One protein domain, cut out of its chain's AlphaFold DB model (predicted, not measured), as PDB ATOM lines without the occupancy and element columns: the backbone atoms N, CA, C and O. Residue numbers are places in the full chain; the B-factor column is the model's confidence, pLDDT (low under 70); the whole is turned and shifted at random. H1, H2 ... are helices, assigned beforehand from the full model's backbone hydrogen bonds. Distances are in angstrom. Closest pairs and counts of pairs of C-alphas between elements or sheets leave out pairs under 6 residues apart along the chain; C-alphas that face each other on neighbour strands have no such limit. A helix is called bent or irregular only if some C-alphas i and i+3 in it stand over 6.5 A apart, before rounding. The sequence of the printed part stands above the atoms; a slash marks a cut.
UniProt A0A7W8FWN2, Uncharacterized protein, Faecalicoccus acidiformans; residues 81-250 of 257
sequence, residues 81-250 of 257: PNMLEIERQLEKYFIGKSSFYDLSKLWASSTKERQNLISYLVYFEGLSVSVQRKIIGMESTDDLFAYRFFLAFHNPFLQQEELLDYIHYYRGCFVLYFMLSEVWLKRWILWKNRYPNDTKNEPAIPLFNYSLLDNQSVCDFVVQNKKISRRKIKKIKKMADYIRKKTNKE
ATOM      1  N   PRO A  81     -74.847-120.286  41.413       94.06
ATOM      2  CA  PRO A  81     -75.118-119.062  42.170       94.06
ATOM      3  C   PRO A  81     -73.903-118.131  42.252       94.06
ATOM      4  O   PRO A  81     -74.064-116.918  42.364       94.06
ATOM      5  N   ASN A  82     -72.683-118.672  42.162       93.69
ATOM      6  CA  ASN A  82     -71.472-117.859  42.175       93.69
ATOM      7  C   ASN A  82     -71.342-117.034  40.887       93.69
ATOM      8  O   ASN A  82     -70.936-115.879  40.954       93.69
ATOM      9  N   MET A  83     -71.713-117.597  39.731       92.69
ATOM     10  CA  MET A  83     -71.675-116.885  38.446       92.69
ATOM     11  C   MET A  83     -72.702-115.757  38.401       92.69
ATOM     12  O   MET A  83     -72.376-114.644  37.990       92.69
ATOM     13  N   LEU A  84     -73.917-116.035  38.884       93.81
ATOM     14  CA  LEU A  84     -74.981-115.038  38.998       93.81
ATOM     15  C   LEU A  84     -74.591-113.889  39.928       93.81
ATOM     16  O   LEU A  84     -74.887-112.729  39.645       93.81
ATOM     17  N   GLU A  85     -73.897-114.183  41.027       94.25
ATOM     18  CA  GLU A  85     -73.428-113.136  41.927       94.25
ATOM     19  C   GLU A  85     -72.378-112.238  41.258       94.25
ATOM     20  O   GLU A  85     -72.452-111.020  41.399       94.25
ATOM     21  N   ILE A  86     -71.449-112.799  40.474       94.94
ATOM     22  CA  ILE A  86     -70.487-111.999  39.699       94.94
ATOM     23  C   ILE A  86     -71.203-111.126  38.659       94.94
ATOM     24  O   ILE A  86     -70.928-109.927  38.597       94.94
ATOM     25  N   GLU A  87     -72.155-111.683  37.899       94.19
ATOM     26  CA  GLU A  87     -72.985-110.917  36.953       94.19
ATOM     27  C   GLU A  87     -73.678-109.745  37.658       94.19
ATOM     28  O   GLU A  87     -73.573-108.606  37.208       94.19
ATOM     29  N   ARG A  88     -74.299-109.995  38.817       94.31
ATOM     30  CA  ARG A  88     -74.987-108.968  39.608       94.31
ATOM     31  C   ARG A  88     -74.051-107.846  40.056       94.31
ATOM     32  O   ARG A  88     -74.451-106.683  40.075       94.31
ATOM     33  N   GLN A  89     -72.822-108.166  40.458       94.06
ATOM     34  CA  GLN A  89     -71.849-107.155  40.888       94.06
ATOM     35  C   GLN A  89     -71.336-106.322  39.710       94.06
ATOM     36  O   GLN A  89     -71.226-105.098  39.826       94.06
ATOM     37  N   LEU A  90     -71.098-106.959  38.560       92.94
ATOM     38  CA  LEU A  90     -70.750-106.266  37.318       92.94
ATOM     39  C   LEU A  90     -71.889-105.357  36.845       92.94
ATOM     40  O   LEU A  90     -71.642-104.211  36.475       92.94
ATOM     41  N   GLU A  91     -73.132-105.827  36.922       92.38
ATOM     42  CA  GLU A  91     -74.311-105.040  36.576       92.38
ATOM     43  C   GLU A  91     -74.493-103.849  37.520       92.38
ATOM     44  O   GLU A  91     -74.703-102.732  37.054       92.38
ATOM     45  N   LYS A  92     -74.341-104.034  38.840       92.31
ATOM     46  CA  LYS A  92     -74.377-102.923  39.808       92.31
ATOM     47  C   LYS A  92     -73.363-101.838  39.473       92.31
ATOM     48  O   LYS A  92     -73.695-100.660  39.579       92.31
ATOM     49  N   TYR A  93     -72.148-102.221  39.085       91.12
ATOM     50  CA  TYR A  93     -71.135-101.270  38.634       91.12
ATOM     51  C   TYR A  93     -71.574-100.573  37.343       91.12
ATOM     52  O   TYR A  93     -71.519 -99.348  37.247       91.12
ATOM     53  N   PHE A  94     -72.081-101.342  36.380       88.56
ATOM     54  CA  PHE A  94     -72.548-100.831  35.097       88.56
ATOM     55  C   PHE A  94     -73.655 -99.773  35.237       88.56
ATOM     56  O   PHE A  94     -73.593 -98.729  34.590       88.56
ATOM     57  N   ILE A  95     -74.622 -99.992  36.132       89.38
ATOM     58  CA  ILE A  95     -75.717 -99.045  36.411       89.38
ATOM     59  C   ILE A  95     -75.343 -97.953  37.430       89.38
ATOM     60  O   ILE A  95     -76.221 -97.233  37.904       89.38
ATOM     61  N   GLY A  96     -74.064 -97.836  37.808       87.25
ATOM     62  CA  GLY A  96     -73.562 -96.788  38.704       87.25
ATOM     63  C   GLY A  96     -73.939 -96.950  40.182       87.25
ATOM     64  O   GLY A  96     -73.846 -95.992  40.944       87.25
ATOM     65  N   LYS A  97     -74.365 -98.145  40.605       89.62
ATOM     66  CA  LYS A  97     -74.697 -98.483  42.006       89.62
ATOM     67  C   LYS A  97     -73.532 -99.109  42.785       89.62
ATOM     68  O   LYS A  97     -73.716 -99.493  43.935       89.62
ATOM     69  N   SER A  98     -72.370 -99.262  42.159       89.69
ATOM     70  CA  SER A  98     -71.141 -99.771  42.771       89.69
ATOM     71  C   SER A  98     -69.950 -98.989  42.230       89.69
ATOM     72  O   SER A  98     -69.944 -98.597  41.060       89.69
ATOM     73  N   SER A  99     -68.955 -98.743  43.076       90.38
ATOM     74  CA  SER A  99     -67.739 -98.020  42.713       90.38
ATOM     75  C   SER A  99     -66.584 -98.966  42.381       90.38
ATOM     76  O   SER A  99     -66.609-100.160  42.676       90.38
ATOM     77  N   PHE A 100     -65.519 -98.419  41.790       89.38
ATOM     78  CA  PHE A 100     -64.272 -99.163  41.582       89.38
ATOM     79  C   PHE A 100     -63.701 -99.680  42.912       89.38
ATOM     80  O   PHE A 100     -63.227-100.810  42.994       89.38
ATOM     81  N   TYR A 101     -63.796 -98.866  43.969       88.94
ATOM     82  CA  TYR A 101     -63.333 -99.229  45.304       88.94
ATOM     83  C   TYR A 101     -64.086-100.447  45.856       88.94
ATOM     84  O   TYR A 101     -63.454-101.372  46.368       88.94
ATOM     85  N   ASP A 102     -65.408-100.505  45.681       89.50
ATOM     86  CA  ASP A 102     -66.223-101.632  46.151       89.50
ATOM     87  C   ASP A 102     -65.813-102.951  45.482       89.50
ATOM     88  O   ASP A 102     -65.651-103.967  46.163       89.50
ATOM     89  N   LEU A 103     -65.575-102.922  44.164       88.81
ATOM     90  CA  LEU A 103     -65.083-104.082  43.416       88.81
ATOM     91  C   LEU A 103     -63.677-104.494  43.865       88.81
ATOM     92  O   LEU A 103     -63.436-105.678  44.090       88.81
ATOM     93  N   SER A 104     -62.780-103.525  44.065       88.25
ATOM     94  CA  SER A 104     -61.407-103.788  44.517       88.25
ATOM     95  C   SER A 104     -61.346-104.451  45.888       88.25
ATOM     96  O   SER A 104     -60.524-105.335  46.118       88.25
ATOM     97  N   LYS A 105     -62.267-104.086  46.784       88.62
ATOM     98  CA  LYS A 105     -62.386-104.703  48.104       88.62
ATOM     99  C   LYS A 105     -62.969-106.113  48.013       88.62
ATOM    100  O   LYS A 105     -62.502-107.007  48.713       88.62
ATOM    101  N   LEU A 106     -63.987-106.307  47.175       86.94
ATOM    102  CA  LEU A 106     -64.663-107.595  47.009       86.94
ATOM    103  C   LEU A 106     -63.742-108.641  46.361       86.94
ATOM    104  O   LEU A 106     -63.680-109.789  46.802       86.94
ATOM    105  N   TRP A 107     -63.000-108.238  45.333       88.69
ATOM    106  CA  TRP A 107     -62.137-109.108  44.533       88.69
ATOM    107  C   TRP A 107     -60.652-108.953  44.860       88.69
ATOM    108  O   TRP A 107     -59.795-109.265  44.032       88.69
ATOM    109  N   ALA A 108     -60.349-108.505  46.079       83.19
ATOM    110  CA  ALA A 108     -58.991-108.448  46.590       83.19
ATOM    111  C   ALA A 108     -58.284-109.815  46.482       83.19
ATOM    112  O   ALA A 108     -58.905-110.884  46.494       83.19
ATOM    113  N   SER A 109     -56.956-109.785  46.382       69.44
ATOM    114  CA  SER A 109     -56.136-110.992  46.261       69.44
ATOM    115  C   SER A 109     -56.417-111.983  47.400       69.44
ATOM    116  O   SER A 109     -56.444-111.605  48.570       69.44
ATOM    117  N   SER A 110     -56.622-113.256  47.039       72.81
ATOM    118  CA  SER A 110     -56.912-114.390  47.941       72.81
ATOM    119  C   SER A 110     -58.343-114.510  48.495       72.81
ATOM    120  O   SER A 110     -58.572-115.344  49.371       72.81
ATOM    121  N   THR A 111     -59.325-113.759  47.984       84.00
ATOM    122  CA  THR A 111     -60.737-113.954  48.369       84.00
ATOM    123  C   THR A 111     -61.412-115.086  47.583       84.00
ATOM    124  O   THR A 111     -61.037-115.410  46.450       84.00
ATOM    125  N   LYS A 112     -62.448-115.701  48.171       88.75
ATOM    126  CA  LYS A 112     -63.289-116.698  47.481       88.75
ATOM    127  C   LYS A 112     -64.010-116.059  46.291       88.75
ATOM    128  O   LYS A 112     -64.171-116.668  45.238       88.75
ATOM    129  N   GLU A 113     -64.393-114.803  46.449       88.81
ATOM    130  CA  GLU A 113     -65.057-113.973  45.456       88.81
ATOM    131  C   GLU A 113     -64.161-113.753  44.233       88.81
ATOM    132  O   GLU A 113     -64.647-113.826  43.104       88.81
ATOM    133  N   ARG A 114     -62.846-113.577  44.429       89.00
ATOM    134  CA  ARG A 114     -61.882-113.524  43.324       89.00
ATOM    135  C   ARG A 114     -61.834-114.844  42.545       89.00
ATOM    136  O   ARG A 114     -61.761-114.825  41.321       89.00
ATOM    137  N   GLN A 115     -61.905-115.993  43.218       91.38
ATOM    138  CA  GLN A 115     -61.937-117.292  42.528       91.38
ATOM    139  C   GLN A 115     -63.234-117.512  41.745       91.38
ATOM    140  O   GLN A 115     -63.217-118.064  40.642       91.38
ATOM    141  N   ASN A 116     -64.358-117.029  42.274       93.44
ATOM    142  CA  ASN A 116     -65.626-117.020  41.551       93.44
ATOM    143  C   ASN A 116     -65.545-116.137  40.295       93.44
ATOM    144  O   ASN A 116     -66.017-116.542  39.235       93.44
ATOM    145  N   LEU A 117     -64.890-114.976  40.386       94.06
ATOM    146  CA  LEU A 117     -64.624-114.111  39.238       94.06
ATOM    147  C   LEU A 117     -63.735-114.797  38.188       94.06
ATOM    148  O   LEU A 117     -64.048-114.751  37.001       94.06
ATOM    149  N   ILE A 118     -62.647-115.458  38.595       93.25
ATOM    150  CA  ILE A 118     -61.810-116.217  37.652       93.25
ATOM    151  C   ILE A 118     -62.647-117.300  36.975       93.25
ATOM    152  O   ILE A 118     -62.607-117.432  35.756       93.25
ATOM    153  N   SER A 119     -63.448-118.041  37.747       93.25
ATOM    154  CA  SER A 119     -64.336-119.075  37.204       93.25
ATOM    155  C   SER A 119     -65.276-118.490  36.146       93.25
ATOM    156  O   SER A 119     -65.429-119.074  35.074       93.25
ATOM    157  N   TYR A 120     -65.835-117.306  36.405       95.00
ATOM    158  CA  TYR A 120     -66.666-116.556  35.462       95.00
ATOM    159  C   TYR A 120     -65.938-116.241  34.151       95.00
ATOM    160  O   TYR A 120     -66.487-116.450  33.072       95.00
ATOM    161  N   LEU A 121     -64.679-115.808  34.213       95.12
ATOM    162  CA  LEU A 121     -63.871-115.553  33.016       95.12
ATOM    163  C   LEU A 121     -63.464-116.846  32.289       95.12
ATOM    164  O   LEU A 121     -63.481-116.889  31.058       95.12
ATOM    165  N   VAL A 122     -63.151-117.914  33.028       93.00
ATOM    166  CA  VAL A 122     -62.816-119.241  32.481       93.00
ATOM    167  C   VAL A 122     -64.006-119.854  31.744       93.00
ATOM    168  O   VAL A 122     -63.820-120.454  30.685       93.00
ATOM    169  N   TYR A 123     -65.226-119.650  32.245       92.88
ATOM    170  CA  TYR A 123     -66.452-120.034  31.547       92.88
ATOM    171  C   TYR A 123     -66.501-119.413  30.138       92.88
ATOM    172  O   TYR A 123     -66.681-120.122  29.144       92.88
ATOM    173  N   PHE A 124     -66.229-118.108  30.011       92.94
ATOM    174  CA  PHE A 124     -66.155-117.460  28.697       92.94
ATOM    175  C   PHE A 124     -64.965-117.923  27.852       92.94
ATOM    176  O   PHE A 124     -65.094-117.993  26.627       92.94
ATOM    177  N   GLU A 125     -63.829-118.276  28.458       92.25
ATOM    178  CA  GLU A 125     -62.676-118.803  27.719       92.25
ATOM    179  C   GLU A 125     -63.025-120.149  27.076       92.25
ATOM    180  O   GLU A 125     -62.798-120.327  25.875       92.25
ATOM    181  N   GLY A 126     -63.673-121.054  27.816       88.56
ATOM    182  CA  GLY A 126     -64.177-122.322  27.281       88.56
ATOM    183  C   GLY A 126     -65.134-122.112  26.104       88.56
ATOM    184  O   GLY A 126     -64.986-122.723  25.040       88.56
ATOM    185  N   LEU A 127     -66.054-121.158  26.235       86.88
ATOM    186  CA  LEU A 127     -66.989-120.792  25.169       86.88
ATOM    187  C   LEU A 127     -66.321-120.197  23.942       86.88
ATOM    188  O   LEU A 127     -66.685-120.509  22.803       86.88
ATOM    189  N   SER A 128     -65.312-119.365  24.163       89.44
ATOM    190  CA  SER A 128     -64.558-118.747  23.088       89.44
ATOM    191  C   SER A 128     -63.935-119.804  22.174       89.44
ATOM    192  O   SER A 128     -63.910-119.617  20.953       89.44
ATOM    193  N   VAL A 129     -63.486-120.934  22.731       87.06
ATOM    194  CA  VAL A 129     -62.929-122.053  21.966       87.06
ATOM    195  C   VAL A 129     -64.002-122.683  21.083       87.06
ATOM    196  O   VAL A 129     -63.745-122.898  19.895       87.06
ATOM    197  N   SER A 130     -65.202-122.921  21.614       85.94
ATOM    198  CA  SER A 130     -66.334-123.496  20.869       85.94
ATOM    199  C   SER A 130     -66.759-122.620  19.692       85.94
ATOM    200  O   SER A 130     -66.914-123.110  18.568       85.94
ATOM    201  N   VAL A 131     -66.851-121.308  19.912       86.75
ATOM    202  CA  VAL A 131     -67.132-120.324  18.857       86.75
ATOM    203  C   VAL A 131     -66.030-120.326  17.795       86.75
ATOM    204  O   VAL A 131     -66.289-120.411  16.593       86.75
ATOM    205  N   GLN A 132     -64.766-120.282  18.215       84.81
ATOM    206  CA  GLN A 132     -63.629-120.208  17.291       84.81
ATOM    207  C   GLN A 132     -63.437-121.497  16.483       84.81
ATOM    208  O   GLN A 132     -62.942-121.444  15.355       84.81
ATOM    209  N   ARG A 133     -63.858-122.646  17.024       84.94
ATOM    210  CA  ARG A 133     -63.911-123.937  16.319       84.94
ATOM    211  C   ARG A 133     -65.158-124.099  15.440       84.94
ATOM    212  O   ARG A 133     -65.284-125.126  14.781       84.94
ATOM    213  N   LYS A 134     -66.036-123.088  15.373       81.81
ATOM    214  CA  LYS A 134     -67.307-123.103  14.622       81.81
ATOM    215  C   LYS A 134     -68.261-124.223  15.064       81.81
ATOM    216  O   LYS A 134     -69.044-124.710  14.247       81.81
ATOM    217  N   ILE A 135     -68.162-124.624  16.333       80.19
ATOM    218  CA  ILE A 135     -69.123-125.528  16.976       80.19
ATOM    219  C   ILE A 135     -70.421-124.754  17.206       80.19
ATOM    220  O   ILE A 135     -71.478-125.221  16.803       80.19
ATOM    221  N   ILE A 136     -70.305-123.532  17.738       79.69
ATOM    222  CA  ILE A 136     -71.386-122.544  17.753       79.69
ATOM    223  C   ILE A 136     -71.111-121.492  16.681       79.69
ATOM    224  O   ILE A 136     -69.995-120.973  16.560       79.69
ATOM    225  N   GLY A 137     -72.132-121.157  15.905       76.06
ATOM    226  CA  GLY A 137     -72.185-119.943  15.122       76.06
ATOM    227  C   GLY A 137     -72.344-118.711  16.013       76.06
ATOM    228  O   GLY A 137     -73.108-118.684  16.971       76.06
ATOM    229  N   MET A 138     -71.662-117.632  15.633       75.94
ATOM    230  CA  MET A 138     -71.824-116.318  16.269       75.94
ATOM    231  C   MET A 138     -73.266-115.791  16.206       75.94
ATOM    232  O   MET A 138     -73.636-114.923  16.984       75.94
ATOM    233  N   GLU A 139     -74.065-116.272  15.252       70.25
ATOM    234  CA  GLU A 139     -75.461-115.862  15.076       70.25
ATOM    235  C   GLU A 139     -76.387-116.467  16.133       70.25
ATOM    236  O   GLU A 139     -77.336-115.802  16.536       70.25
ATOM    237  N   SER A 140     -76.070-117.673  16.612       67.94
ATOM    238  CA  SER A 140     -76.797-118.386  17.673       67.94
ATOM    239  C   SER A 140     -76.394-117.933  19.071       67.94
ATOM    240  O   SER A 140     -76.936-118.400  20.067       67.94
ATOM    241  N   THR A 141     -75.408-117.039  19.151       69.56
ATOM    242  CA  THR A 141     -75.050-116.386  20.399       69.56
ATOM    243  C   THR A 141     -76.146-115.383  20.749       69.56
ATOM    244  O   THR A 141     -76.312-114.378  20.053       69.56
ATOM    245  N   ASP A 142     -76.901-115.688  21.803       73.94
ATOM    246  CA  ASP A 142     -78.008-114.860  22.278       73.94
ATOM    247  C   ASP A 142     -77.521-113.491  22.782       73.94
ATOM    248  O   ASP A 142     -76.374-113.321  23.219       73.94
ATOM    249  N   ASP A 143     -78.413-112.507  22.739       80.50
ATOM    250  CA  ASP A 143     -78.143-111.154  23.190       80.50
ATOM    251  C   ASP A 143     -77.800-111.124  24.687       80.50
ATOM    252  O   ASP A 143     -76.910-110.379  25.103       80.50
ATOM    253  N   LEU A 144     -78.408-112.017  25.477       83.06
ATOM    254  CA  LEU A 144     -78.113-112.191  26.900       83.06
ATOM    255  C   LEU A 144     -76.672-112.654  27.154       83.06
ATOM    256  O   LEU A 144     -76.013-112.191  28.087       83.06
ATOM    257  N   PHE A 145     -76.148-113.548  26.314       86.12
ATOM    258  CA  PHE A 145     -74.761-113.987  26.436       86.12
ATOM    259  C   PHE A 145     -73.802-112.827  26.193       86.12
ATOM    260  O   PHE A 145     -72.865-112.604  26.962       86.12
ATOM    261  N   ALA A 146     -74.026-112.094  25.105       86.69
ATOM    262  CA  ALA A 146     -73.153-110.987  24.770       86.69
ATOM    263  C   ALA A 146     -73.242-109.875  25.817       86.69
ATOM    264  O   ALA A 146     -72.213-109.288  26.140       86.69
ATOM    265  N   TYR A 147     -74.427-109.646  26.391       87.94
ATOM    266  CA  TYR A 147     -74.615-108.760  27.535       87.94
ATOM    267  C   TYR A 147     -73.684-109.126  28.691       87.94
ATOM    268  O   TYR A 147     -72.836-108.319  29.076       87.94
ATOM    269  N   ARG A 148     -73.747-110.374  29.162       90.75
ATOM    270  CA  ARG A 148     -72.888-110.886  30.244       90.75
ATOM    271  C   ARG A 148     -71.399-110.769  29.921       90.75
ATOM    272  O   ARG A 148     -70.608-110.322  30.747       90.75
ATOM    273  N   PHE A 149     -71.017-111.125  28.697       92.38
ATOM    274  CA  PHE A 149     -69.628-111.048  28.258       92.38
ATOM    275  C   PHE A 149     -69.107-109.601  28.250       92.38
ATOM    276  O   PHE A 149     -68.020-109.322  28.761       92.38
ATOM    277  N   PHE A 150     -69.877-108.666  27.689       91.69
ATOM    278  CA  PHE A 150     -69.479-107.261  27.615       91.69
ATOM    279  C   PHE A 150     -69.492-106.572  28.979       91.69
ATOM    280  O   PHE A 150     -68.603-105.756  29.221       91.69
ATOM    281  N   LEU A 151     -70.393-106.949  29.896       91.31
ATOM    282  CA  LEU A 151     -70.349-106.480  31.285       91.31
ATOM    283  C   LEU A 151     -68.975-106.717  31.921       91.31
ATOM    284  O   LEU A 151     -68.448-105.821  32.575       91.31
ATOM    285  N   ALA A 152     -68.368-107.886  31.697       93.25
ATOM    286  CA  ALA A 152     -67.019-108.160  32.182       93.25
ATOM    287  C   ALA A 152     -65.936-107.435  31.370       93.25
ATOM    288  O   ALA A 152     -65.076-106.763  31.933       93.25
ATOM    289  N   PHE A 153     -65.972-107.541  30.041       93.25
ATOM    290  CA  PHE A 153     -64.886-107.055  29.181       93.25
ATOM    291  C   PHE A 153     -64.836-105.535  29.011       93.25
ATOM    292  O   PHE A 153     -63.828-105.019  28.529       93.25
ATOM    293  N   HIS A 154     -65.883-104.806  29.398       91.50
ATOM    294  CA  HIS A 154     -65.899-103.339  29.462       91.50
ATOM    295  C   HIS A 154     -65.778-102.797  30.889       91.50
ATOM    296  O   HIS A 154     -65.832-101.585  31.090       91.50
ATOM    297  N   ASN A 155     -65.584-103.666  31.884       91.38
ATOM    298  CA  ASN A 155     -65.346-103.239  33.254       91.38
ATOM    299  C   ASN A 155     -63.868-102.816  33.433       91.38
ATOM    300  O   ASN A 155     -62.976-103.648  33.256       91.38
ATOM    301  N   PRO A 156     -63.572-101.553  33.797       91.12
ATOM    302  CA  PRO A 156     -62.196-101.067  33.904       91.12
ATOM    303  C   PRO A 156     -61.403-101.732  35.031       91.12
ATOM    304  O   PRO A 156     -60.200-101.917  34.874       91.12
ATOM    305  N   PHE A 157     -62.060-102.133  36.127       91.19
ATOM    306  CA  PHE A 157     -61.409-102.885  37.201       91.19
ATOM    307  C   PHE A 157     -60.899-104.226  36.672       91.19
ATOM    308  O   PHE A 157     -59.719-104.530  36.807       91.19
ATOM    309  N   LEU A 158     -61.750-104.990  35.978       92.81
ATOM    310  CA  LEU A 158     -61.328-106.268  35.394       92.81
ATOM    311  C   LEU A 158     -60.257-106.104  34.326       92.81
ATOM    312  O   LEU A 158     -59.381-106.956  34.213       92.81
ATOM    313  N   GLN A 159     -60.311-105.032  33.537       92.94
ATOM    314  CA  GLN A 159     -59.262-104.760  32.563       92.94
ATOM    315  C   GLN A 159     -57.907-104.558  33.230       92.94
ATOM    316  O   GLN A 159     -56.934-105.152  32.778       92.94
ATOM    317  N   GLN A 160     -57.854-103.742  34.280       90.81
ATOM    318  CA  GLN A 160     -56.605-103.376  34.944       90.81
ATOM    319  C   GLN A 160     -56.046-104.509  35.803       90.81
ATOM    320  O   GLN A 160     -54.869-104.807  35.686       90.81
ATOM    321  N   GLU A 161     -56.882-105.165  36.607       89.81
ATOM    322  CA  GLU A 161     -56.415-106.090  37.651       89.81
ATOM    323  C   GLU A 161     -56.338-107.558  37.203       89.81
ATOM    324  O   GLU A 161     -55.782-108.398  37.912       89.81
ATOM    325  N   GLU A 162     -56.934-107.909  36.056       91.62
ATOM    326  CA  GLU A 162     -56.995-109.304  35.605       91.62
ATOM    327  C   GLU A 162     -56.754-109.452  34.094       91.62
ATOM    328  O   GLU A 162     -55.791-110.086  33.671       91.62
ATOM    329  N   LEU A 163     -57.602-108.877  33.237       93.75
ATOM    330  CA  LEU A 163     -57.603-109.197  31.805       93.75
ATOM    331  C   LEU A 163     -56.319-108.765  31.084       93.75
ATOM    332  O   LEU A 163     -55.838-109.510  30.227       93.75
ATOM    333  N   LEU A 164     -55.789-107.568  31.365       93.12
ATOM    334  CA  LEU A 164     -54.589-107.062  30.683       93.12
ATOM    335  C   LEU A 164     -53.305-107.699  31.227       93.12
ATOM    336  O   LEU A 164     -52.433-108.042  30.428       93.12
ATOM    337  N   ASP A 165     -53.224-107.925  32.538       91.62
ATOM    338  CA  ASP A 165     -52.074-108.570  33.183       91.62
ATOM    339  C   ASP A 165     -51.957-110.052  32.790       91.62
ATOM    340  O   ASP A 165     -50.864-110.566  32.543       91.62
ATOM    341  N   TYR A 166     -53.097-110.728  32.631       91.88
ATOM    342  CA  TYR A 166     -53.190-112.155  32.317       91.88
ATOM    343  C   TYR A 166     -53.692-112.416  30.889       91.88
ATOM    344  O   TYR A 166     -54.341-113.430  30.611       91.88
ATOM    345  N   ILE A 167     -53.341-111.540  29.940       91.56
ATOM    346  CA  ILE A 167     -53.820-111.578  28.544       91.56
ATOM    347  C   ILE A 167     -53.613-112.931  27.839       91.56
ATOM    348  O   ILE A 167     -54.410-113.337  26.988       91.56
ATOM    349  N   HIS A 168     -52.554-113.659  28.199       91.00
ATOM    350  CA  HIS A 168     -52.239-114.968  27.629       91.00
ATOM    351  C   HIS A 168     -53.179-116.084  28.104       91.00
ATOM    352  O   HIS A 168     -53.425-117.013  27.332       91.00
ATOM    353  N   TYR A 169     -53.720-115.986  29.322       91.38
ATOM    354  CA  TYR A 169     -54.652-116.971  29.879       91.38
ATOM    355  C   TYR A 169     -56.046-116.854  29.255       91.38
ATOM    356  O   TYR A 169     -56.673-117.868  28.966       91.38
ATOM    357  N   TYR A 170     -56.481-115.630  28.947       93.19
ATOM    358  CA  TYR A 170     -57.790-115.339  28.345       93.19
ATOM    359  C   TYR A 170     -57.714-115.094  26.832       93.19
ATOM    360  O   TYR A 170     -58.493-114.325  26.255       93.19
ATOM    361  N   ARG A 171     -56.725-115.700  26.160       92.12
ATOM    362  CA  ARG A 171     -56.442-115.468  24.734       92.12
ATOM    363  C   ARG A 171     -57.690-115.659  23.874       92.12
ATOM    364  O   ARG A 171     -57.910-114.895  22.925       92.12
ATOM    365  N   GLY A 172     -58.458-116.710  24.138       92.00
ATOM    366  CA  GLY A 172     -59.669-117.016  23.407       92.00
ATOM    367  C   GLY A 172     -60.729-115.935  23.601       92.00
ATOM    368  O   GLY A 172     -61.285-115.468  22.602       92.00
ATOM    369  N   CYS A 173     -60.935-115.460  24.827       94.06
ATOM    370  CA  CYS A 173     -61.845-114.364  25.136       94.06
ATOM    371  C   CYS A 173     -61.487-113.071  24.402       94.06
ATOM    372  O   CYS A 173     -62.380-112.428  23.855       94.06
ATOM    373  N   PHE A 174     -60.207-112.698  24.298       94.06
ATOM    374  CA  PHE A 174     -59.825-111.515  23.515       94.06
ATOM    375  C   PHE A 174     -60.201-111.666  22.040       94.06
ATOM    376  O   PHE A 174     -60.726-110.738  21.433       94.06
ATOM    377  N   VAL A 175     -60.000-112.842  21.443       92.31
ATOM    378  CA  VAL A 175     -60.439-113.088  20.059       92.31
ATOM    379  C   VAL A 175     -61.964-113.013  19.951       92.31
ATOM    380  O   VAL A 175     -62.482-112.377  19.027       92.31
ATOM    381  N   LEU A 176     -62.676-113.624  20.902       91.88
ATOM    382  CA  LEU A 176     -64.133-113.591  20.982       91.88
ATOM    383  C   LEU A 176     -64.655-112.156  21.115       91.88
ATOM    384  O   LEU A 176     -65.590-111.802  20.404       91.88
ATOM    385  N   TYR A 177     -64.004-111.306  21.908       92.94
ATOM    386  CA  TYR A 177     -64.358-109.898  22.076       92.94
ATOM    387  C   TYR A 177     -64.416-109.157  20.739       92.94
ATOM    388  O   TYR A 177     -65.413-108.498  20.444       92.94
ATOM    389  N   PHE A 178     -63.397-109.294  19.885       91.81
ATOM    390  CA  PHE A 178     -63.405-108.647  18.567       91.81
ATOM    391  C   PHE A 178     -64.442-109.262  17.620       91.81
ATOM    392  O   PHE A 178     -65.042-108.537  16.822       91.81
ATOM    393  N   MET A 179     -64.661-110.580  17.680       89.88
ATOM    394  CA  MET A 179     -65.693-111.244  16.874       89.88
ATOM    395  C   MET A 179     -67.099-110.781  17.274       89.88
ATOM    396  O   MET A 179     -67.876-110.397  16.400       89.88
ATOM    397  N   LEU A 180     -67.405-110.758  18.574       89.56
ATOM    398  CA  LEU A 180     -68.678-110.280  19.117       89.56
ATOM    399  C   LEU A 180     -68.868-108.802  18.817       89.56
ATOM    400  O   LEU A 180     -69.915-108.429  18.301       89.56
ATOM    401  N   SER A 181     -67.840-107.980  19.047       90.00
ATOM    402  CA  SER A 181     -67.884-106.547  18.741       90.00
ATOM    403  C   SER A 181     -68.237-106.310  17.276       90.00
ATOM    404  O   SER A 181     -69.068-105.466  16.971       90.00
ATOM    405  N   GLU A 182     -67.671-107.074  16.338       90.06
ATOM    406  CA  GLU A 182     -68.033-106.937  14.924       90.06
ATOM    407  C   GLU A 182     -69.521-107.220  14.666       90.06
ATOM    408  O   GLU A 182     -70.166-106.468  13.932       90.06
ATOM    409  N   VAL A 183     -70.050-108.314  15.221       88.69
ATOM    410  CA  VAL A 183     -71.453-108.720  15.038       88.69
ATOM    411  C   VAL A 183     -72.387-107.681  15.649       88.69
ATOM    412  O   VAL A 183     -73.311-107.221  14.979       88.69
ATOM    413  N   TRP A 184     -72.096-107.249  16.872       87.50
ATOM    414  CA  TRP A 184     -72.886-106.266  17.601       87.50
ATOM    415  C   TRP A 184     -72.882-104.890  16.950       87.50
ATOM    416  O   TRP A 184     -73.949-104.327  16.720       87.50
ATOM    417  N   LEU A 185     -71.716-104.378  16.548       88.50
ATOM    418  CA  LEU A 185     -71.625-103.092  15.851       88.50
ATOM    419  C   LEU A 185     -72.420-103.116  14.538       88.50
ATOM    420  O   LEU A 185     -73.092-102.142  14.206       88.50
ATOM    421  N   LYS A 186     -72.393-104.231  13.794       89.81
ATOM    422  CA  LYS A 186     -73.222-104.388  12.588       89.81
ATOM    423  C   LYS A 186     -74.712-104.405  12.919       89.81
ATOM    424  O   LYS A 186     -75.464-103.709  12.242       89.81
ATOM    425  N   ARG A 187     -75.132-105.177  13.931       87.19
ATOM    426  CA  ARG A 187     -76.532-105.233  14.387       87.19
ATOM    427  C   ARG A 187     -77.025-103.842  14.787       87.19
ATOM    428  O   ARG A 187     -78.061-103.417  14.287       87.19
ATOM    429  N   TRP A 188     -76.242-103.104  15.573       86.88
ATOM    430  CA  TRP A 188     -76.570-101.738  15.984       86.88
ATOM    431  C   TRP A 188     -76.691-100.787  14.785       86.88
ATOM    432  O   TRP A 188     -77.685-100.077  14.664       86.88
ATOM    433  N   ILE A 189     -75.735-100.807  13.845       88.88
ATOM    434  CA  ILE A 189     -75.788 -99.947  12.646       88.88
ATOM    435  C   ILE A 189     -77.028-100.261  11.801       88.88
ATOM    436  O   ILE A 189     -77.715 -99.345  11.351       88.88
ATOM    437  N   LEU A 190     -77.329-101.546  11.586       89.56
ATOM    438  CA  LEU A 190     -78.518-101.974  10.847       89.56
ATOM    439  C   LEU A 190     -79.805-101.532  11.547       89.56
ATOM    440  O   LEU A 190     -80.717-101.044  10.881       89.56
ATOM    441  N   TRP A 191     -79.859-101.673  12.870       87.50
ATOM    442  CA  TRP A 191     -80.992-101.242  13.676       87.50
ATOM    443  C   TRP A 191     -81.199 -99.729  13.579       87.50
ATOM    444  O   TRP A 191     -82.276 -99.298  13.182       87.50
ATOM    445  N   LYS A 192     -80.155 -98.920  13.807       85.94
ATOM    446  CA  LYS A 192     -80.248 -97.450  13.755       85.94
ATOM    447  C   LYS A 192     -80.610 -96.935  12.361       85.94
ATOM    448  O   LYS A 192     -81.244 -95.894  12.233       85.94
ATOM    449  N   ASN A 193     -80.210 -97.643  11.305       88.62
ATOM    450  CA  ASN A 193     -80.623 -97.311   9.940       88.62
ATOM    451  C   ASN A 193     -82.101 -97.640   9.683       88.62
ATOM    452  O   ASN A 193     -82.745 -96.949   8.900       88.62
ATOM    453  N   ARG A 194     -82.631 -98.693  10.315       90.06
ATOM    454  CA  ARG A 194     -84.034 -99.105  10.188       90.06
ATOM    455  C   ARG A 194     -84.969 -98.262  11.060       90.06
ATOM    456  O   ARG A 194     -86.087 -97.983  10.640       90.06
ATOM    457  N   TYR A 195     -84.504 -97.849  12.236       87.81
ATOM    458  CA  TYR A 195     -85.274 -97.118  13.239       87.81
ATOM    459  C   TYR A 195     -84.518 -95.851  13.677       87.81
ATOM    460  O   TYR A 195     -83.989 -95.792  14.783       87.81
ATOM    461  N   PRO A 196     -84.415 -94.822  12.816       83.31
ATOM    462  CA  PRO A 196     -83.592 -93.644  13.105       83.31
ATOM    463  C   PRO A 196     -84.082 -92.830  14.311       83.31
ATOM    464  O   PRO A 196     -83.255 -92.248  15.011       83.31
ATOM    465  N   ASN A 197     -85.396 -92.829  14.557       84.62
ATOM    466  CA  ASN A 197     -86.062 -92.011  15.576       84.62
ATOM    467  C   ASN A 197     -86.530 -92.820  16.798       84.62
ATOM    468  O   ASN A 197     -87.097 -92.243  17.720       84.62
ATOM    469  N   ASP A 198     -86.347 -94.145  16.803       81.25
ATOM    470  CA  ASP A 198     -86.626 -94.949  17.994       81.25
ATOM    471  C   ASP A 198     -85.419 -94.821  18.927       81.25
ATOM    472  O   ASP A 198     -84.284 -95.070  18.528       81.25
ATOM    473  N   THR A 199     -85.656 -94.375  20.152       74.44
ATOM    474  CA  THR A 199     -84.654 -94.324  21.227       74.44
ATOM    475  C   THR A 199     -85.009 -95.273  22.367       74.44
ATOM    476  O   THR A 199     -84.185 -95.531  23.239       74.44
ATOM    477  N   LYS A 200     -86.229 -95.824  22.367       77.19
ATOM    478  CA  LYS A 200     -86.757 -96.659  23.449       77.19
ATOM    479  C   LYS A 200     -86.278 -98.100  23.329       77.19
ATOM    480  O   LYS A 200     -86.008 -98.733  24.344       77.19
ATOM    481  N   ASN A 201     -86.167 -98.602  22.101       76.50
ATOM    482  CA  ASN A 201     -85.726 -99.971  21.823       76.50
ATOM    483  C   ASN A 201     -84.288-100.028  21.295       76.50
ATOM    484  O   ASN A 201     -83.917-100.990  20.616       76.50
ATOM    485  N   GLU A 202     -83.489 -98.988  21.553       75.50
ATOM    486  CA  GLU A 202     -82.092 -98.984  21.136       75.50
ATOM    487  C   GLU A 202     -81.352-100.162  21.788       75.50
ATOM    488  O   GLU A 202     -81.468-100.359  23.001       75.50
ATOM    489  N   PRO A 203     -80.593-100.968  21.017       72.19
ATOM    490  CA  PRO A 203     -79.841-102.077  21.579       72.19
ATOM    491  C   PRO A 203     -78.902-101.555  22.665       72.19
ATOM    492  O   PRO A 203     -78.019-100.745  22.384       72.19
ATOM    493  N   ALA A 204     -79.082-102.034  23.896       69.38
ATOM    494  CA  ALA A 204     -78.490-101.430  25.088       69.38
ATOM    495  C   ALA A 204     -76.950-101.491  25.157       69.38
ATOM    496  O   ALA A 204     -76.362-100.808  25.992       69.38
ATOM    497  N   ILE A 205     -76.270-102.267  24.299       62.00
ATOM    498  CA  ILE A 205     -74.801-102.348  24.327       62.00
ATOM    499  C   ILE A 205     -74.162-101.938  23.002       62.00
ATOM    500  O   ILE A 205     -73.858-102.754  22.128       62.00
ATOM    501  N   PRO A 206     -73.789-100.656  22.952       58.91
ATOM    502  CA  PRO A 206     -72.556-100.179  22.369       58.91
ATOM    503  C   PRO A 206     -71.746 -99.472  23.474       58.91
ATOM    504  O   PRO A 206     -71.724 -98.246  23.581       58.91
ATOM    505  N   LEU A 207     -71.094-100.245  24.349       56.56
ATOM    506  CA  LEU A 207     -70.273 -99.684  25.425       56.56
ATOM    507  C   LEU A 207     -68.888 -99.299  24.898       56.56
ATOM    508  O   LEU A 207     -68.025-100.130  24.615       56.56
ATOM    509  N   PHE A 208     -68.711 -97.992  24.714       62.34
ATOM    510  CA  PHE A 208     -67.474 -97.370  24.239       62.34
ATOM    511  C   PHE A 208     -66.531 -96.938  25.353       62.34
ATOM    512  O   PHE A 208     -65.345 -96.741  25.076       62.34
ATOM    513  N   ASN A 209     -67.052 -96.773  26.569       62.31
ATOM    514  CA  ASN A 209     -66.251 -96.456  27.742       62.31
ATOM    515  C   ASN A 209     -65.433 -97.700  28.078       62.31
ATOM    516  O   ASN A 209     -65.996 -98.780  28.236       62.31
ATOM    517  N   TYR A 210     -64.109 -97.549  28.114       78.50
ATOM    518  CA  TYR A 210     -63.170 -98.654  28.322       78.50
ATOM    519  C   TYR A 210     -63.238 -99.730  27.225       78.50
ATOM    520  O   TYR A 210     -63.111-100.922  27.481       78.50
ATOM    521  N   SER A 211     -63.440 -99.347  25.960       86.25
ATOM    522  CA  SER A 211     -63.335-100.320  24.871       86.25
ATOM    523  C   SER A 211     -61.890-100.798  24.691       86.25
ATOM    524  O   SER A 211     -60.984-100.010  24.425       86.25
ATOM    525  N   LEU A 212     -61.682-102.116  24.704       90.12
ATOM    526  CA  LEU A 212     -60.393-102.731  24.369       90.12
ATOM    527  C   LEU A 212     -60.010-102.539  22.891       90.12
ATOM    528  O   LEU A 212     -58.865-102.787  22.514       90.12
ATOM    529  N   LEU A 213     -60.940-102.069  22.046       89.00
ATOM    530  CA  LEU A 213     -60.655-101.705  20.655       89.00
ATOM    531  C   LEU A 213     -59.671-100.531  20.559       89.00
ATOM    532  O   LEU A 213     -58.953-100.426  19.562       89.00
ATOM    533  N   ASP A 214     -59.614 -99.662  21.567       87.88
ATOM    534  CA  ASP A 214     -58.696 -98.520  21.574       87.88
ATOM    535  C   ASP A 214     -57.294 -98.914  22.050       87.88
ATOM    536  O   ASP A 214     -56.312 -98.268  21.688       87.88
ATOM    537  N   ASN A 215     -57.178-100.021  22.787       91.00
ATOM    538  CA  ASN A 215     -55.905-100.504  23.290       91.00
ATOM    539  C   ASN A 215     -55.081-101.160  22.163       91.00
ATOM    540  O   ASN A 215     -55.424-102.218  21.622       91.00
ATOM    541  N   GLN A 216     -53.974-100.512  21.792       91.44
ATOM    542  CA  GLN A 216     -53.122-100.958  20.694       91.44
ATOM    543  C   GLN A 216     -52.390-102.271  21.010       91.44
ATOM    544  O   GLN A 216     -52.301-103.118  20.120       91.44
ATOM    545  N   SER A 217     -51.950-102.494  22.256       92.06
ATOM    546  CA  SER A 217     -51.261-103.739  22.632       92.06
ATOM    547  C   SER A 217     -52.194-104.944  22.508       92.06
ATOM    548  O   SER A 217     -51.817-105.965  21.934       92.06
ATOM    549  N   VAL A 218     -53.453-104.789  22.925       92.38
ATOM    550  CA  VAL A 218     -54.499-105.811  22.773       92.38
ATOM    551  C   VAL A 218     -54.786-106.093  21.297       92.38
ATOM    552  O   VAL A 218     -54.890-107.250  20.883       92.38
ATOM    553  N   CYS A 219     -54.877-105.047  20.469       91.75
ATOM    554  CA  CYS A 219     -55.068-105.206  19.028       91.75
ATOM    555  C   CYS A 219     -53.920-105.993  18.382       91.75
ATOM    556  O   CYS A 219     -54.167-106.897  17.578       91.75
ATOM    557  N   ASP A 220     -52.675-105.665  18.726       92.06
ATOM    558  CA  ASP A 220     -51.499-106.340  18.184       92.06
ATOM    559  C   ASP A 220     -51.397-107.787  18.676       92.06
ATOM    560  O   ASP A 220     -51.136-108.682  17.867       92.06
ATOM    561  N   PHE A 221     -51.721-108.046  19.946       92.75
ATOM    562  CA  PHE A 221     -51.814-109.397  20.497       92.75
ATOM    563  C   PHE A 221     -52.802-110.267  19.708       92.75
ATOM    564  O   PHE A 221     -52.469-111.371  19.267       92.75
ATOM    565  N   VAL A 222     -54.017-109.776  19.453       91.12
ATOM    566  CA  VAL A 222     -55.038-110.537  18.711       91.12
ATOM    567  C   VAL A 222     -54.607-110.820  17.265       91.12
ATOM    568  O   VAL A 222     -54.874-111.906  16.736       91.12
ATOM    569  N   VAL A 223     -53.887-109.889  16.633       90.50
ATOM    570  CA  VAL A 223     -53.325-110.066  15.281       90.50
ATOM    571  C   VAL A 223     -52.222-111.117  15.262       90.50
ATOM    572  O   VAL A 223     -52.220-111.977  14.378       90.50
ATOM    573  N   GLN A 224     -51.287-111.066  16.213       87.69
ATOM    574  CA  GLN A 224     -50.178-112.022  16.312       87.69
ATOM    575  C   GLN A 224     -50.683-113.452  16.498       87.69
ATOM    576  O   GLN A 224     -50.150-114.393  15.916       87.69
ATOM    577  N   ASN A 225     -51.793-113.603  17.216       81.06
ATOM    578  CA  ASN A 225     -52.466-114.879  17.405       81.06
ATOM    579  C   ASN A 225     -53.191-115.403  16.144       81.06
ATOM    580  O   ASN A 225     -53.844-116.445  16.223       81.06
ATOM    581  N   LYS A 226     -53.057-114.707  14.997       68.50
ATOM    582  CA  LYS A 226     -53.491-115.043  13.623       68.50
ATOM    583  C   LYS A 226     -54.969-115.399  13.434       68.50
ATOM    584  O   LYS A 226     -55.348-115.855  12.358       68.50
ATOM    585  N   LYS A 227     -55.834-115.145  14.417       73.50
ATOM    586  CA  LYS A 227     -57.278-115.414  14.282       73.50
ATOM    587  C   LYS A 227     -58.043-114.269  13.612       73.50
ATOM    588  O   LYS A 227     -59.089-114.507  13.015       73.50
ATOM    589  N   ILE A 228     -57.524-113.038  13.667       84.62
ATOM    590  CA  ILE A 228     -58.161-111.842  13.092       84.62
ATOM    591  C   ILE A 228     -57.115-110.999  12.354       84.62
ATOM    592  O   ILE A 228     -56.026-110.747  12.858       84.62
ATOM    593  N   SER A 229     -57.443-110.541  11.144       90.56
ATOM    594  CA  SER A 229     -56.533-109.714  10.345       90.56
ATOM    595  C   SER A 229     -56.527-108.247  10.793       90.56
ATOM    596  O   SER A 229     -57.556-107.700  11.197       90.56
ATOM    597  N   ARG A 230     -55.394-107.550  10.609       90.25
ATOM    598  CA  ARG A 230     -55.285-106.092  10.851       90.25
ATOM    599  C   ARG A 230     -56.352-105.290  10.103       90.25
ATOM    600  O   ARG A 230     -56.928-104.354  10.649       90.25
ATOM    601  N   ARG A 231     -56.649-105.679   8.856       91.75
ATOM    602  CA  ARG A 231     -57.703-105.052   8.036       91.75
ATOM    603  C   ARG A 231     -59.072-105.174   8.707       91.75
ATOM    604  O   ARG A 231     -59.826-104.204   8.731       91.75
ATOM    605  N   LYS A 232     -59.370-106.346   9.271       91.81
ATOM    606  CA  LYS A 232     -60.618-106.609   9.986       91.81
ATOM    607  C   LYS A 232     -60.714-105.786  11.272       91.81
ATOM    608  O   LYS A 232     -61.726-105.120  11.460       91.81
ATOM    609  N   ILE A 233     -59.652-105.717  12.078       91.75
ATOM    610  CA  ILE A 233     -59.616-104.846  13.271       91.75
ATOM    611  C   ILE A 233     -59.842-103.380  12.890       91.75
ATOM    612  O   ILE A 233     -60.692-102.719  13.476       91.75
ATOM    613  N   LYS A 234     -59.160-102.878  11.852       93.00
ATOM    614  CA  LYS A 234     -59.349-101.499  11.374       93.00
ATOM    615  C   LYS A 234     -60.797-101.227  10.954       93.00
ATOM    616  O   LYS A 234     -61.303-100.136  11.195       93.00
ATOM    617  N   LYS A 235     -61.473-102.204  10.341       94.12
ATOM    618  CA  LYS A 235     -62.901-102.103  10.000       94.12
ATOM    619  C   LYS A 235     -63.773-102.014  11.257       94.12
ATOM    620  O   LYS A 235     -64.664-101.173  11.292       94.12
ATOM    621  N   ILE A 236     -63.503-102.839  12.268       92.38
ATOM    622  CA  ILE A 236     -64.219-102.825  13.555       92.38
ATOM    623  C   ILE A 236     -64.045-101.470  14.249       92.38
ATOM    624  O   ILE A 236     -65.046-100.848  14.588       92.38
ATOM    625  N   LYS A 237     -62.808-100.960  14.350       91.38
ATOM    626  CA  LYS A 237     -62.526 -99.624  14.912       91.38
ATOM    627  C   LYS A 237     -63.299 -98.523  14.183       91.38
ATOM    628  O   LYS A 237     -64.005 -97.754  14.815       91.38
ATOM    629  N   LYS A 238     -63.275 -98.517  12.843       91.75
ATOM    630  CA  LYS A 238     -64.048 -97.547  12.044       91.75
ATOM    631  C   LYS A 238     -65.552 -97.594  12.325       91.75
ATOM    632  O   LYS A 238     -66.186 -96.544  12.352       91.75
ATOM    633  N   MET A 239     -66.124 -98.790  12.490       91.06
ATOM    634  CA  MET A 239     -67.538 -98.932  12.855       91.06
ATOM    635  C   MET A 239     -67.792 -98.360  14.252       91.06
ATOM    636  O   MET A 239     -68.727 -97.586  14.412       91.06
ATOM    637  N   ALA A 240     -66.934 -98.665  15.228       89.25
ATOM    638  CA  ALA A 240     -67.038 -98.110  16.576       89.25
ATOM    639  C   ALA A 240     -66.941 -96.571  16.583       89.25
ATOM    640  O   ALA A 240     -67.792 -95.906  17.166       89.25
ATOM    641  N   ASP A 241     -65.972 -95.995  15.866       88.44
ATOM    642  CA  ASP A 241     -65.787 -94.542  15.764       88.44
ATOM    643  C   ASP A 241     -66.978 -93.840  15.106       88.44
ATOM    644  O   ASP A 241     -67.369 -92.746  15.516       88.44
ATOM    645  N   TYR A 242     -67.568 -94.461  14.079       88.19
ATOM    646  CA  TYR A 242     -68.776 -93.951  13.434       88.19
ATOM    647  C   TYR A 242     -69.940 -93.861  14.426       88.19
ATOM    648  O   TYR A 242     -70.601 -92.824  14.501       88.19
ATOM    649  N   ILE A 243     -70.152 -94.914  15.220       86.19
ATOM    650  CA  ILE A 243     -71.219 -94.939  16.222       86.19
ATOM    651  C   ILE A 243     -70.950 -93.895  17.312       86.19
ATOM    652  O   ILE A 243     -71.824 -93.074  17.566       86.19
ATOM    653  N   ARG A 244     -69.728 -93.828  17.868       83.44
ATOM    654  CA  ARG A 244     -69.335 -92.814  18.870       83.44
ATOM    655  C   ARG A 244     -69.667 -91.394  18.426       83.44
ATOM    656  O   ARG A 244     -70.259 -90.624  19.178       83.44
ATOM    657  N   LYS A 245     -69.301 -91.047  17.189       84.88
ATOM    658  CA  LYS A 245     -69.582 -89.723  16.618       84.88
ATOM    659  C   LYS A 245     -71.079 -89.453  16.520       84.88
ATOM    660  O   LYS A 245     -71.504 -88.340  16.813       84.88
ATOM    661  N   LYS A 246     -71.867 -90.453  16.123       80.38
ATOM    662  CA  LYS A 246     -73.320 -90.326  15.996       80.38
ATOM    663  C   LYS A 246     -73.990 -90.151  17.362       80.38
ATOM    664  O   LYS A 246     -74.726 -89.188  17.539       80.38
ATOM    665  N   THR A 247     -73.643 -90.983  18.344       78.50
ATOM    666  CA  THR A 247     -74.172 -90.895  19.716       78.50
ATOM    667  C   THR A 247     -73.808 -89.569  20.396       78.50
ATOM    668  O   THR A 247     -74.652 -88.956  21.041       78.50
ATOM    669  N   ASN A 248     -72.574 -89.078  20.229       77.62
ATOM    670  CA  ASN A 248     -72.165 -87.788  20.801       77.62
ATOM    671  C   ASN A 248     -72.863 -86.595  20.130       77.62
ATOM    672  O   ASN A 248     -73.159 -85.604  20.798       77.62
ATOM    673  N   LYS A 249     -73.149 -86.684  18.825       74.44
ATOM    674  CA  LYS A 249     -73.922 -85.664  18.105       74.44
ATOM    675  C   LYS A 249     -75.368 -85.595  18.609       74.44
ATOM    676  O   LYS A 249     -75.878 -84.503  18.802       74.44
ATOM    677  N   GLU A 250     -75.994 -86.739  18.870       68.81
ATOM    678  CA  GLU A 250     -77.363 -86.807  19.407       68.81
ATOM    679  C   GLU A 250     -77.438 -86.244  20.843       68.81
ATOM    680  O   GLU A 250     -78.352 -85.493  21.155       68.81
TER     681      GLU A 250
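This is residues 81 to 250 of the 257 residues of an uncharacterized protein of Faecalicoccus acidiformans (UniProt A0A7W8FWN2). Picture a compact cluster of helices set mostly crosswise, with long H6 along one side, H8 crossing it, and H3 and H7 both meeting it at its first residues, 171 to 176. H4 sits between H6 and H1 near the middle, H3 runs as a strut from H1 to H6, H2 and H5 lie beyond, and the turn at residues 193 to 200 sticks out. The printed part has 170 residues with eight named helices, H1 to H8 in order, and no named strand; its class is all helix. It is compact, with a radius of gyration of the C-alphas of 16.2 A, and spans 47 by 38 by 29 A.

Start with H6, residues 171 to 194, the hub. With residues 178 to 189 alone it touches H8, residues 230 to 250, closest at the C-alphas of Glu 182 and Ile 236, 5.8 A, at a steep tilt of 46 degrees, the same way. With residues 171 to 175 alone it touches H7, residues 216 to 224, closest at the C-alphas of Val 175 and Val 222, 6.1 A. Look at H3, residues 112 to 132: its residues 124 to 132 alone touch H6, and the closest C-alphas, of Ser 128 and Gly 172, are 5.2 A apart. H4, residues 143 to 153, only just touches H6, with 3 pairs of C-alphas within 8 A, the closest being Ala 146 and Leu 180 at 7.2 A. Move on to H1, residues 81 to 94, which touches H4 at the C-alphas of Leu 90 and Leu 151, 6.1 A; its residues 82 to 86 alone touch H3, about perpendicular at 89 degrees, closest at the C-alphas of Met 83 and Tyr 120, 5.8 A. H2, residues 100 to 106, only just touches H5, residues 156 to 163, with 3 pairs of C-alphas within 8 A, the closest being Phe 100 and Phe 157 at 6.4 A. H5 and H3 are near each other, while H1 and H8, for instance, are apart. Every O i to N i+4 pair is within hydrogen-bond range in H1, H2, H3, H4, H6, H7 and H8, and 3 of 4 are in H5.

Find C-alpha 171 at (-56.442, -115.468, 24.734); from there H6 runs 35.2 A to C-alpha 194. H8 runs 30.5 A to C-alpha 250 at (-77.363, -86.807, 19.407), and H3 runs 30.4 A. H1 begins at C-alpha 81, (-75.118, -119.062, 42.170). H5 is irregular, but only just: C-alphas 160 and 163 are 6.7 A apart.

The two C-alphas farthest apart, of Ser 110 and Asn 197, are 49.0 A apart. The printed part has no cut. The link from H6 to H7, residues 195 to 215, is long. Mean pLDDT of the printed part is 86.9; look for values under 70 at residues 109, 140 to 141, 204 to 209, 226 and 250.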